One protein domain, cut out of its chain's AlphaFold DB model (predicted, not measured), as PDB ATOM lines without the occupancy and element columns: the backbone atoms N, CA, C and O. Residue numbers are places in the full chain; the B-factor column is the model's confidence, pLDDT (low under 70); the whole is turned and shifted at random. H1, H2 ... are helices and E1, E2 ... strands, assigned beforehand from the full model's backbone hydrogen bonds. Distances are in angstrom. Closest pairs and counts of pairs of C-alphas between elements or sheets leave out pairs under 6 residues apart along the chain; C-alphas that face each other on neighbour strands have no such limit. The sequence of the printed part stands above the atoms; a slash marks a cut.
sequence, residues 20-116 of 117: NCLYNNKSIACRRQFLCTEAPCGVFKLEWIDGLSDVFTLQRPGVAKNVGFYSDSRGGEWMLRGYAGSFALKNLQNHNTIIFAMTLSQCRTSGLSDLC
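AT A GLANCE: This is residues 20 to 116 of the 117 residues of the protein "Putative conserved secreted protein" of Synechococcus sp. A18-25c (UniProt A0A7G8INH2). The domain is a closed barrel of eight strands, E1 to E8, which run round the ring in chain order, with one short helix, H1, packed on the outside over E8. E2 bends by 60 degrees at residue 29 and in this way serves two stretches of the wall, pairing with E1 before the bend and with E3 after it. The printed part has 97 residues with eight named strands followed by one named helix; the ring is antiparallel throughout, and the class is mostly strand. The whole is compact and rounded, with a radius of gyration of the C-alphas of 12.5 A and spans of 33 by 32 by 27 A.

IN THESE COORDINATES: The barrel begins with E1, residues 20 to 23, whose C-alpha 20 is at (188.658, 180.273, 155.287). The longest strands by residues are E2, residues 26 to 34, 23.8 A from first to last C-alpha, and E4, residues 53 to 61, 23.1 A. Between them comes E3, residues 43 to 48, 17.0 A. Then follow E5, residues 67 to 72, 16.1 A; E6, residues 77 to 83, 19.7 A; and E7, residues 86 to 91, 17.0 A. E8, residues 97 to 100, measures 10.0 A and E1 10.3 A; C-alpha 100 is at (184.139, 185.093, 153.071). H1, residues 104 to 108, measures 6.2 A and ends with C-alpha 108 at (175.551, 178.126, 160.603).

HOW THE PARTS SIT: The eight strands form a meander, each the antiparallel neighbour of the one before, and E8 and E1 close the ring, with N 22 and O 99 at 2.8 A. E2 has staggered pairing: its residues 26 to 29 pair with E1, with N 28 and O 21 at 2.9 A, and its residues 30 to 34 pair with E3, with N 33 and O 45 at 2.9 A. E3 and E4 have N 46 and O 54 at 2.9 A. In the hairpin of E4 and E5, N 59 and O 69 are 2.8 A apart. E5 and E6 have N 70 and O 78 at 2.8 A, E6 and E7 have N 81 and O 88 at 2.8 A, and E7 and E8 have N 89 and O 98 at 2.7 A. Among the strands that stay apart are E1 and E5, and E3 and E7. H1 is on the barrel, outside it, at a height over the sheet of 8.8 A, and only just over E8, on which 3 of its 5 C-alphas fall. The closest C-alphas of H1 and E1 are those of Leu 104 and Leu 22, 7.0 A apart. In H1 every O i to N i+4 pair is within hydrogen-bond range.

THE WHOLE: The C-alphas farthest apart, those of Asp 50 and Val 63, are 34.7 A apart. The printed part has no cut and no long link; the link from E2 to E3, with 8 residues, is short, and the others are tight. The mean pLDDT of the printed part is 93.3, and residues 38 to 40, in the link from E2 to E3, are under 70.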
ATOM      1  N   ASN A  20     189.656 181.297 155.566       95.12
ATOM      2  CA  ASN A  20     188.658 180.273 155.287       95.12
ATOM      3  C   ASN A  20     187.450 180.901 154.603       95.12
ATOM      4  O   ASN A  20     186.827 181.816 155.143       95.12
ATOM      5  N   CYS A  21     187.105 180.379 153.435       96.94
ATOM      6  CA  CYS A  21     185.920 180.769 152.696       96.94
ATOM      7  C   CYS A  21     185.109 179.533 152.324       96.94
ATOM      8  O   CYS A  21     185.618 178.410 152.316       96.94
ATOM      9  N   LEU A  22     183.840 179.742 152.002       97.25
ATOM     10  CA  LEU A  22     182.940 178.698 151.536       97.25
ATOM     11  C   LEU A  22     182.471 179.043 150.132       97.25
ATOM     12  O   LEU A  22     182.020 180.160 149.905       97.25
ATOM     13  N   TYR A  23     182.525 178.078 149.221       95.75
ATOM     14  CA  TYR A  23     181.796 178.112 147.957       95.75
ATOM     15  C   TYR A  23     180.781 176.972 147.970       95.75
ATOM     16  O   TYR A  23     181.177 175.805 148.010       95.75
ATOM     17  N   ASN A  24     179.483 177.283 147.999       95.81
ATOM     18  CA  ASN A  24     178.413 176.291 148.171       95.81
ATOM     19  C   ASN A  24     178.711 175.316 149.331       95.81
ATOM     20  O   ASN A  24     178.748 174.097 149.147       95.81
ATOM     21  N   ASN A  25     179.024 175.870 150.508       95.44
ATOM     22  CA  ASN A  25     179.418 175.163 151.740       95.44
ATOM     23  C   ASN A  25     180.723 174.349 151.685       95.44
ATOM     24  O   ASN A  25     181.130 173.787 152.704       95.44
ATOM     25  N   LYS A  26     181.419 174.304 150.546       95.56
ATOM     26  CA  LYS A  26     182.738 173.677 150.444       95.56
ATOM     27  C   LYS A  26     183.808 174.657 150.891       95.56
ATOM     28  O   LYS A  26     183.892 175.764 150.366       95.56
ATOM     29  N   SER A  27     184.628 174.231 151.847       95.75
ATOM     30  CA  SER A  27     185.731 175.037 152.361       95.75
ATOM     31  C   SER A  27     186.857 175.141 151.338       95.75
ATOM     32  O   SER A  27     187.354 174.124 150.858       95.75
ATOM     33  N   ILE A  28     187.286 176.365 151.058       95.50
ATOM     34  CA  ILE A  28     188.442 176.675 150.220       95.50
ATOM     35  C   ILE A  28     189.084 177.967 150.731       95.50
ATOM     36  O   ILE A  28     188.393 178.892 151.160       95.50
ATOM     37  N   ALA A  29     190.413 178.024 150.728       96.25
ATOM     38  CA  ALA A  29     191.117 179.235 151.118       96.25
ATOM     39  C   ALA A  29     190.903 180.326 150.061       96.25
ATOM     40  O   ALA A  29     191.063 180.081 148.862       96.25
ATOM     41  N   CYS A  30     190.545 181.527 150.506       96.62
ATOM     42  CA  CYS A  30     190.376 182.677 149.631       96.62
ATOM     43  C   CYS A  30     190.918 183.957 150.271       96.62
ATOM     44  O   CYS A  30     191.157 184.004 151.477       96.62
ATOM     45  N   ARG A  31     191.129 184.997 149.468       95.12
ATOM     46  CA  ARG A  31     191.516 186.340 149.920       95.12
ATOM     47  C   ARG A  31     190.722 187.405 149.176       95.12
ATOM     48  O   ARG A  31     190.256 187.169 148.059       95.12
ATOM     49  N   ARG A  32     190.573 188.580 149.789       92.50
ATOM     50  CA  ARG A  32     189.853 189.722 149.214       92.50
ATOM     51  C   ARG A  32     190.772 190.924 149.081       92.50
ATOM     52  O   ARG A  32     191.255 191.429 150.085       92.50
ATOM     53  N   GLN A  33     190.842 191.469 147.876       91.00
ATOM     54  CA  GLN A  33     191.554 192.705 147.579       91.00
ATOM     55  C   GLN A  33     190.566 193.792 147.141       91.00
ATOM     56  O   GLN A  33     189.741 193.554 146.260       91.00
ATOM     57  N   PHE A  34     190.634 194.991 147.718       90.19
ATOM     58  CA  PHE A  34     189.865 196.131 147.205       90.19
ATOM     59  C   PHE A  34     190.568 196.732 145.986       90.19
ATOM     60  O   PHE A  34     191.784 196.903 145.992       90.19
ATOM     61  N   LEU A  35     189.813 197.047 144.931       88.69
ATOM     62  CA  LEU A  35     190.367 197.559 143.667       88.69
ATOM     63  C   LEU A  35     190.256 199.084 143.566       88.69
ATOM     64  O   LEU A  35     189.867 199.635 142.539       88.69
ATOM     65  N   CYS A  36     190.559 199.770 144.662       81.50
ATOM     66  CA  CYS A  36     190.470 201.218 144.780       81.50
ATOM     67  C   CYS A  36     191.424 201.735 145.851       81.50
ATOM     68  O   CYS A  36     191.890 200.986 146.706       81.50
ATOM     69  N   THR A  37     191.693 203.036 145.799       71.06
ATOM     70  CA  THR A  37     192.613 203.723 146.710       71.06
ATOM     71  C   THR A  37     192.068 203.868 148.130       71.06
ATOM     72  O   THR A  37     192.856 203.908 149.067       71.06
ATOM     73  N   GLU A  38     190.743 203.901 148.308       67.06
ATOM     74  CA  GLU A  38     190.092 204.012 149.617       67.06
ATOM     75  C   GLU A  38     188.913 203.036 149.718       67.06
ATOM     76  O   GLU A  38     188.023 203.020 148.865       67.06
ATOM     77  N   ALA A  39     188.890 202.206 150.763       61.53
ATOM     78  CA  ALA A  39     187.757 201.337 151.067       61.53
ATOM     79  C   ALA A  39     186.791 202.040 152.044       61.53
ATOM     80  O   ALA A  39     187.261 202.662 152.998       61.53
ATOM     81  N   PRO A  40     185.459 201.893 151.887       65.81
ATOM     82  CA  PRO A  40     184.757 201.079 150.889       65.81
ATOM     83  C   PRO A  40     184.407 201.857 149.601       65.81
ATOM     84  O   PRO A  40     183.639 202.809 149.639       65.81
ATOM     85  N   CYS A  41     184.873 201.386 148.440       77.31
ATOM     86  CA  CYS A  41     184.545 201.968 147.122       77.31
ATOM     87  C   CYS A  41     183.582 201.113 146.277       77.31
ATOM     88  O   CYS A  41     183.327 201.413 145.113       77.31
ATOM     89  N   GLY A  42     183.093 199.999 146.828       86.75
ATOM     90  CA  GLY A  42     182.166 199.111 146.130       86.75
ATOM     91  C   GLY A  42     182.794 198.174 145.093       86.75
ATOM     92  O   GLY A  42     182.044 197.442 144.465       86.75
ATOM     93  N   VAL A  43     184.120 198.120 144.925       92.62
ATOM     94  CA  VAL A  43     184.771 197.166 144.003       92.62
ATOM     95  C   VAL A  43     185.822 196.335 144.730       92.62
ATOM     96  O   VAL A  43     186.709 196.879 145.393       92.62
ATOM     97  N   PHE A  44     185.738 195.011 144.612       93.38
ATOM     98  CA  PHE A  44     186.726 194.097 145.182       93.38
ATOM     99  C   PHE A  44     186.937 192.859 144.309       93.38
ATOM    100  O   PHE A  44     186.038 192.412 143.607       93.38
ATOM    101  N   LYS A  45     188.132 192.282 144.392       94.19
ATOM    102  CA  LYS A  45     188.491 190.982 143.830       94.19
ATOM    103  C   LYS A  45     188.439 189.930 144.935       94.19
ATOM    104  O   LYS A  45     188.970 190.165 146.022       94.19
ATOM    105  N   LEU A  46     187.833 188.780 144.655       95.00
ATOM    106  CA  LEU A  46     188.034 187.555 145.429       95.00
ATOM    107  C   LEU A  46     188.926 186.613 144.639       95.00
ATOM    108  O   LEU A  46     188.685 186.375 143.458       95.00
ATOM    109  N   GLU A  47     189.943 186.082 145.301       95.62
ATOM    110  CA  GLU A  47     190.886 185.129 144.731       95.62
ATOM    111  C   GLU A  47     190.920 183.870 145.588       95.62
ATOM    112  O   GLU A  47     190.936 183.948 146.818       95.62
ATOM    113  N   TRP A  48     190.912 182.723 144.926       95.44
ATOM    114  CA  TRP A  48     190.924 181.393 145.514       95.44
ATOM    115  C   TRP A  48     192.337 180.809 145.440       95.44
ATOM    116  O   TRP A  48     193.117 181.154 144.552       95.44
ATOM    117  N   ILE A  49     192.682 179.919 146.372       95.31
ATOM    118  CA  ILE A  49     194.040 179.349 146.461       95.31
ATOM    119  C   ILE A  49     194.443 178.514 145.237       95.31
ATOM    120  O   ILE A  49     195.627 178.298 144.997       95.31
ATOM    121  N   ASP A  50     193.468 178.065 144.450       92.19
ATOM    122  CA  ASP A  50     193.666 177.347 143.189       92.19
ATOM    123  C   ASP A  50     193.928 178.278 141.985       92.19
ATOM    124  O   ASP A  50     194.109 177.805 140.863       92.19
ATOM    125  N   GLY A  51     193.984 179.594 142.210       89.31
ATOM    126  CA  GLY A  51     194.281 180.608 141.201       89.31
ATOM    127  C   GLY A  51     193.053 181.172 140.484       89.31
ATOM    128  O   GLY A  51     193.199 182.090 139.673       89.31
ATOM    129  N   LEU A  52     191.843 180.682 140.776       92.62
ATOM    130  CA  LEU A  52     190.620 181.293 140.261       92.62
ATOM    131  C   LEU A  52     190.370 182.648 140.934       92.62
ATOM    132  O   LEU A  52     190.689 182.855 142.106       92.62
ATOM    133  N   SER A  53     189.755 183.586 140.216       94.00
ATOM    134  CA  SER A  53     189.332 184.855 140.812       94.00
ATOM    135  C   SER A  53     188.171 185.494 140.071       94.00
ATOM    136  O   SER A  53     188.026 185.297 138.867       94.00
ATOM    137  N   ASP A  54     187.393 186.293 140.792       95.12
ATOM    138  CA  ASP A  54     186.295 187.093 140.257       95.12
ATOM    139  C   ASP A  54     186.353 188.512 140.839       95.12
ATOM    140  O   ASP A  54     186.736 188.716 141.996       95.12
ATOM    141  N   VAL A  55     185.966 189.501 140.033       95.75
ATOM    142  CA  VAL A  55     185.823 190.899 140.463       95.75
ATOM    143  C   VAL A  55     184.349 191.212 140.646       95.75
ATOM    144  O   VAL A  55     183.555 190.972 139.742       95.75
ATOM    145  N   PHE A  56     184.008 191.776 141.799       96.25
ATOM    146  CA  PHE A  56     182.661 192.171 142.180       96.25
ATOM    147  C   PHE A  56     182.566 193.692 142.239       96.25
ATOM    148  O   PHE A  56     183.284 194.336 143.006       96.25
ATOM    149  N   THR A  57     181.636 194.248 141.469       95.94
ATOM    150  CA  THR A  57     181.379 195.691 141.373       95.94
ATOM    151  C   THR A  57     179.987 196.004 141.900       95.94
ATOM    152  O   THR A  57     179.004 195.437 141.426       95.94
ATOM    153  N   LEU A  58     179.894 196.899 142.881       95.12
ATOM    154  CA  LEU A  58     178.643 197.361 143.470       95.12
ATOM    155  C   LEU A  58     177.826 198.093 142.406       95.12
ATOM    156  O   LEU A  58     178.270 199.092 141.851       95.12
ATOM    157  N   GLN A  59     176.612 197.611 142.175       95.81
ATOM    158  CA  GLN A  59     175.648 198.225 141.265       95.81
ATOM    159  C   GLN A  59     174.670 199.118 142.021       95.81
ATOM    160  O   GLN A  59     174.327 200.211 141.576       95.81
ATOM    161  N   ARG A  60     174.209 198.655 143.187       94.88
ATOM    162  CA  ARG A  60     173.285 199.413 144.034       94.88
ATOM    163  C   ARG A  60     173.341 198.961 145.492       94.88
ATOM    164  O   ARG A  60     173.560 197.774 145.752       94.88
ATOM    165  N   PRO A  61     173.097 199.867 146.453       94.31
ATOM    166  CA  PRO A  61     172.891 199.481 147.842       94.31
ATOM    167  C   PRO A  61     171.592 198.677 148.003       94.31
ATOM    168  O   PRO A  61     170.661 198.792 147.204       94.31
ATOM    169  N   GLY A  62     171.529 197.851 149.045       92.88
ATOM    170  CA  GLY A  62     170.299 197.210 149.493       92.88
ATOM    171  C   GLY A  62     169.492 198.098 150.439       92.88
ATOM    172  O   GLY A  62     169.946 199.151 150.877       92.88
ATOM    173  N   VAL A  63     168.281 197.646 150.780       91.62
ATOM    174  CA  VAL A  63     167.407 198.346 151.741       91.62
ATOM    175  C   VAL A  63     168.014 198.335 153.150       91.62
ATOM    176  O   VAL A  63     167.934 199.321 153.879       91.62
ATOM    177  N   ALA A  64     168.643 197.223 153.537       92.19
ATOM    178  CA  ALA A  64     169.365 197.111 154.798       92.19
ATOM    179  C   ALA A  64     170.814 197.605 154.647       92.19
ATOM    180  O   ALA A  64     171.465 197.329 153.642       92.19
ATOM    181  N   LYS A  65     171.343 198.280 155.679       86.44
ATOM    182  CA  LYS A  65     172.683 198.907 155.660       86.44
ATOM    183  C   LYS A  65     173.834 197.943 155.354       86.44
ATOM    184  O   LYS A  65     174.861 198.368 154.843       86.44
ATOM    185  N   ASN A  66     173.687 196.667 155.696       90.75
ATOM    186  CA  ASN A  66     174.690 195.629 155.466       90.75
ATOM    187  C   ASN A  66     174.440 194.829 154.179       90.75
ATOM    188  O   ASN A  66     175.061 193.784 154.001       90.75
ATOM    189  N   VAL A  67     173.526 195.274 153.313       95.44
ATOM    190  CA  VAL A  67     173.177 194.592 152.066       95.44
ATOM    191  C   VAL A  67     173.549 195.462 150.868       95.44
ATOM    192  O   VAL A  67     173.320 196.669 150.867       95.44
ATOM    193  N   GLY A  68     174.094 194.841 149.825       95.94
ATOM    194  CA  GLY A  68     174.386 195.479 148.542       95.94
ATOM    195  C   GLY A  68     174.230 194.495 147.390       95.94
ATOM    196  O   GLY A  68     174.277 193.286 147.595       95.94
ATOM    197  N   PHE A  69     174.038 195.003 146.179       97.38
ATOM    198  CA  PHE A  69     173.927 194.192 144.970       97.38
ATOM    199  C   PHE A  69     175.126 194.458 144.070       97.38
ATOM    200  O   PHE A  69     175.387 195.603 143.702       97.38
ATOM    201  N   TYR A  70     175.844 193.395 143.741       97.50
ATOM    202  CA  TYR A  70     177.091 193.407 142.996       97.50
ATOM    203  C   TYR A  70     176.928 192.629 141.693       97.50
ATOM    204  O   TYR A  70     176.160 191.672 141.630       97.50
ATOM    205  N   SER A  71     177.680 193.010 140.670       97.31
ATOM    206  CA  SER A  71     177.861 192.215 139.457       97.31
ATOM    207  C   SER A  71     179.256 191.600 139.450       97.31
ATOM    208  O   SER A  71     180.213 192.293 139.808       97.31
ATOM    209  N   ASP A  72     179.386 190.354 139.004       95.50
ATOM    210  CA  ASP A  72     180.694 189.784 138.675       95.50
ATOM    211  C   ASP A  72     181.121 190.102 137.227       95.50
ATOM    212  O   ASP A  72     180.328 190.580 136.410       95.50
ATOM    213  N   SER A  73     182.381 189.823 136.887       89.56
ATOM    214  CA  SER A  73     182.947 190.052 135.547       89.56
ATOM    215  C   SER A  73     182.316 189.213 134.428       89.56
ATOM    216  O   SER A  73     182.587 189.462 133.256       89.56
ATOM    217  N   ARG A  74     181.487 188.220 134.762       91.00
ATOM    218  CA  ARG A  74     180.758 187.362 133.815       91.00
ATOM    219  C   ARG A  74     179.291 187.784 133.667       91.00
ATOM    220  O   ARG A  74     178.547 187.125 132.946       91.00
ATOM    221  N   GLY A  75     178.872 188.864 134.331       89.12
ATOM    222  CA  GLY A  75     177.497 189.362 134.309       89.12
ATOM    223  C   GLY A  75     176.561 188.683 135.312       89.12
ATOM    224  O   GLY A  75     175.349 188.881 135.242       89.12
ATOM    225  N   GLY A  76     177.091 187.890 136.247       94.88
ATOM    226  CA  GLY A  76     176.311 187.311 137.335       94.88
ATOM    227  C   GLY A  76     175.914 188.372 138.358       94.88
ATOM    228  O   GLY A  76     176.751 189.166 138.787       94.88
ATOM    229  N   GLU A  77     174.649 188.373 138.781       97.62
ATOM    230  CA  GLU A  77     174.158 189.259 139.843       97.62
ATOM    231  C   GLU A  77     174.236 188.587 141.216       97.62
ATOM    232  O   GLU A  77     173.744 187.473 141.414       97.62
ATOM    233  N   TRP A  78     174.807 189.296 142.189       98.19
ATOM    234  CA  TRP A  78     175.070 188.798 143.532       98.19
ATOM    235  C   TRP A  78     174.528 189.749 144.596       98.19
ATOM    236  O   TRP A  78     174.840 190.937 144.612       98.19
ATOM    237  N   MET A  79     173.760 189.223 145.545       97.94
ATOM    238  CA  MET A  79     173.417 189.937 146.771       97.94
ATOM    239  C   MET A  79     174.510 189.697 147.812       97.94
ATOM    240  O   MET A  79     174.690 188.565 148.259       97.94
ATOM    241  N   LEU A  80     175.202 190.757 148.225       97.31
ATOM    242  CA  LEU A  80     176.132 190.748 149.346       97.31
ATOM    243  C   LEU A  80     175.389 191.048 150.654       97.31
ATOM    244  O   LEU A  80     174.619 192.005 150.709       97.31
ATOM    245  N   ARG A  81     175.667 190.287 151.718       96.69
ATOM    246  CA  ARG A  81     175.244 190.564 153.099       96.69
ATOM    247  C   ARG A  81     176.456 190.532 154.032       96.69
ATOM    248  O   ARG A  81     177.079 189.489 154.196       96.69
ATOM    249  N   GLY A  82     176.795 191.665 154.640       94.69
ATOM    250  CA  GLY A  82     177.894 191.788 155.602       94.69
ATOM    251  C   GLY A  82     177.510 191.330 157.013       94.69
ATOM    252  O   GLY A  82     176.379 191.555 157.454       94.69
ATOM    253  N   TYR A  83     178.462 190.724 157.727       94.69
ATOM    254  CA  TYR A  83     178.313 190.267 159.111       94.69
ATOM    255  C   TYR A  83     179.668 190.222 159.835       94.69
ATOM    256  O   TYR A  83     180.535 189.450 159.454       94.69
ATOM    257  N   ALA A  84     179.842 191.020 160.897       91.44
ATOM    258  CA  ALA A  84     180.987 190.955 161.824       91.44
ATOM    259  C   ALA A  84     182.388 190.845 161.165       91.44
ATOM    260  O   ALA A  84     183.221 190.060 161.600       91.44
ATOM    261  N   GLY A  85     182.650 191.619 160.105       87.56
ATOM    262  CA  GLY A  85     183.920 191.580 159.355       87.56
ATOM    263  C   GLY A  85     183.960 190.558 158.206       87.56
ATOM    264  O   GLY A  85     184.764 190.702 157.286       87.56
ATOM    265  N   SER A  86     183.031 189.605 158.199       94.00
ATOM    266  CA  SER A  86     182.762 188.634 157.134       94.00
ATOM    267  C   SER A  86     181.626 189.108 156.216       94.00
ATOM    268  O   SER A  86     180.961 190.121 156.469       94.00
ATOM    269  N   PHE A  87     181.372 188.376 155.131       95.75
ATOM    270  CA  PHE A  87     180.189 188.587 154.294       95.75
ATOM    271  C   PHE A  87     179.787 187.317 153.543       95.75
ATOM    272  O   PHE A  87     180.607 186.429 153.319       95.75
ATOM    273  N   ALA A  88     178.530 187.275 153.112       97.38
ATOM    274  CA  ALA A  88     178.019 186.312 152.150       97.38
ATOM    275  C   ALA A  88     177.701 187.001 150.822       97.38
ATOM    276  O   ALA A  88     177.221 188.131 150.822       97.38
ATOM    277  N   LEU A  89     177.904 186.308 149.711       97.69
ATOM    278  CA  LEU A  89     177.362 186.619 148.395       97.69
ATOM    279  C   LEU A  89     176.411 185.486 148.001       97.69
ATOM    280  O   LEU A  89     176.792 184.320 148.067       97.69
ATOM    281  N   LYS A  90     175.201 185.820 147.556       97.88
ATOM    282  CA  LYS A  90     174.255 184.873 146.949       97.88
ATOM    283  C   LYS A  90     173.984 185.284 145.514       97.88
ATOM    284  O   LYS A  90     173.484 186.386 145.284       97.88
ATOM    285  N   ASN A  91     174.291 184.411 144.565       97.81
ATOM    286  CA  ASN A  91     173.952 184.637 143.171       97.81
ATOM    287  C   ASN A  91     172.430 184.541 143.007       97.81
ATOM    288  O   ASN A  91     171.802 183.578 143.454       97.81
ATOM    289  N   LEU A  92     171.826 185.551 142.390       96.06
ATOM    290  CA  LEU A  92     170.371 185.647 142.276       96.06
ATOM    291  C   LEU A  92     169.789 184.744 141.182       96.06
ATOM    292  O   LEU A  92     168.597 184.458 141.214       96.06
ATOM    293  N   GLN A  93     170.619 184.283 140.244       95.94
ATOM    294  CA  GLN A  93     170.207 183.484 139.088       95.94
ATOM    295  C   GLN A  93     170.385 181.983 139.339       95.94
ATOM    296  O   GLN A  93     169.488 181.201 139.048       95.94
ATOM    297  N   ASN A  94     171.541 181.572 139.870       95.38
ATOM    298  CA  ASN A  94     171.889 180.156 140.055       95.38
ATOM    299  C   ASN A  94     171.957 179.716 141.525       95.38
ATOM    300  O   ASN A  94     172.256 178.557 141.795       95.38
ATOM    301  N   HIS A  95     171.685 180.623 142.467       95.31
ATOM    302  CA  HIS A  95     171.684 180.365 143.910       95.31
ATOM    303  C   HIS A  95     173.019 179.914 144.516       95.31
ATOM    304  O   HIS A  95     173.042 179.560 145.694       95.31
ATOM    305  N   ASN A  96     174.129 179.999 143.774       96.19
ATOM    306  CA  ASN A  96     175.451 179.760 144.340       96.19
ATOM    307  C   ASN A  96     175.737 180.741 145.480       96.19
ATOM    308  O   ASN A  96     175.383 181.924 145.406       96.19
ATOM    309  N   THR A  97     176.420 180.262 146.513       97.50
ATOM    310  CA  THR A  97     176.818 181.057 147.669       97.50
ATOM    311  C   THR A  97     178.331 181.115 147.806       97.50
ATOM    312  O   THR A  97     179.041 180.132 147.597       97.50
ATOM    313  N   ILE A  98     178.826 182.294 148.175       97.81
ATOM    314  CA  ILE A  98     180.200 182.504 148.623       97.81
ATOM    315  C   ILE A  98     180.145 183.104 150.021       97.81
ATOM    316  O   ILE A  98     179.503 184.131 150.208       97.81
ATOM    317  N   ILE A  99     180.840 182.513 150.986       98.00
ATOM    318  CA  ILE A  99     180.985 183.064 152.336       98.00
ATOM    319  C   ILE A  99     182.457 183.373 152.564       98.00
ATOM    320  O   ILE A  99     183.301 182.486 152.471       98.00
ATOM    321  N   PHE A 100     182.775 184.631 152.842       96.75
ATOM    322  CA  PHE A 100     184.139 185.093 153.071       96.75
ATOM    323  C   PHE A 100     184.480 185.101 154.563       96.75
ATOM    324  O   PHE A 100     183.677 185.565 155.372       96.75
ATOM    325  N   ALA A 101     185.697 184.668 154.905       95.25
ATOM    326  CA  ALA A 101     186.248 184.683 156.263       95.25
ATOM    327  C   ALA A 101     185.362 183.966 157.303       95.25
ATOM    328  O   ALA A 101     185.146 184.478 158.401       95.25
ATOM    329  N   MET A 102     184.821 182.796 156.950       95.44
ATOM    330  CA  MET A 102     184.076 181.915 157.855       95.44
ATOM    331  C   MET A 102     184.256 180.443 157.480       95.44
ATOM    332  O   MET A 102     184.285 180.069 156.310       95.44
ATOM    333  N   THR A 103     184.289 179.584 158.496       96.44
ATOM    334  CA  THR A 103     184.037 178.142 158.351       96.44
ATOM    335  C   THR A 103     182.533 177.857 158.279       96.44
ATOM    336  O   THR A 103     181.714 178.668 158.717       96.44
ATOM    337  N   LEU A 104     182.148 176.669 157.798       96.44
ATOM    338  CA  LEU A 104     180.736 176.264 157.728       96.44
ATOM    339  C   LEU A 104     180.063 176.269 159.106       96.44
ATOM    340  O   LEU A 104     178.937 176.741 159.244       96.44
ATOM    341  N   SER A 105     180.771 175.805 160.140       96.75
ATOM    342  CA  SER A 105     180.249 175.820 161.509       96.75
ATOM    343  C   SER A 105     179.995 177.241 162.008       96.75
ATOM    344  O   SER A 105     178.954 177.479 162.608       96.75
ATOM    345  N   GLN A 106     180.914 178.180 161.754       96.75
ATOM    346  CA  GLN A 106     180.734 179.582 162.140       96.75
ATOM    347  C   GLN A 106     179.568 180.223 161.389       96.75
ATOM    348  O   GLN A 106     178.790 180.962 161.987       96.75
ATOM    349  N   CYS A 107     179.425 179.923 160.096       96.62
ATOM    350  CA  CYS A 107     178.338 180.478 159.308       96.62
ATOM    351  C   CYS A 107     176.964 180.010 159.811       96.62
ATOM    352  O   CYS A 107     176.071 180.836 160.008       96.62
ATOM    353  N   ARG A 108     176.809 178.713 160.103       96.62
ATOM    354  CA  ARG A 108     175.551 178.126 160.603       96.62
ATOM    355  C   ARG A 108     175.080 178.705 161.938       96.62
ATOM    356  O   ARG A 108     173.896 178.633 162.239       96.62
ATOM    357  N   THR A 109     175.979 179.302 162.716       96.06
ATOM    358  CA  THR A 109     175.664 179.971 163.988       96.06
ATOM    359  C   THR A 109     175.686 181.499 163.890       96.06
ATOM    360  O   THR A 109     175.680 182.181 164.912       96.06
ATOM    361  N   SER A 110     175.780 182.056 162.681       94.06
ATOM    362  CA  SER A 110     175.873 183.500 162.439       94.06
ATOM    363  C   SER A 110     174.560 184.093 161.924       94.06
ATOM    364  O   SER A 110     173.627 183.372 161.586       94.06
ATOM    365  N   GLY A 111     174.520 185.417 161.748       93.50
ATOM    366  CA  GLY A 111     173.439 186.100 161.022       93.50
ATOM    367  C   GLY A 111     173.395 185.823 159.507       93.50
ATOM    368  O   GLY A 111     172.640 186.487 158.796       93.50
ATOM    369  N   LEU A 112     174.224 184.900 159.006       95.94
ATOM    370  CA  LEU A 112     174.259 184.420 157.619       95.94
ATOM    371  C   LEU A 112     173.821 182.947 157.501       95.94
ATOM    372  O   LEU A 112     174.015 182.341 156.449       95.94
ATOM    373  N   SER A 113     173.281 182.344 158.566       95.62
ATOM    374  CA  SER A 113     172.976 180.907 158.623       95.62
ATOM    375  C   SER A 113     172.037 180.426 157.512       95.62
ATOM    376  O   SER A 113     172.201 179.309 157.034       95.62
ATOM    377  N   ASP A 114     171.117 181.283 157.053       94.31
ATOM    378  CA  ASP A 114     170.187 181.040 155.936       94.31
ATOM    379  C   ASP A 114     170.882 180.843 154.575       94.31
ATOM    380  O   ASP A 114     170.247 180.482 153.587       94.31
ATOM    381  N   LEU A 115     172.186 181.111 154.499       94.75
ATOM    382  CA  LEU A 115     173.007 180.987 153.293       94.75
ATOM    383  C   LEU A 115     174.010 179.823 153.378       94.75
ATOM    384  O   LEU A 115     174.835 179.671 152.476       94.75
ATOM    385  N   CYS A 116     173.934 179.029 154.452       91.88
ATOM    386  CA  CYS A 116     174.900 177.990 154.825       91.88
ATOM    387  C   CYS A 116     174.253 176.632 155.142       91.88
ATOM    388  O   CYS A 116     174.752 175.865 155.979       91.88
TER     389      CYS A 116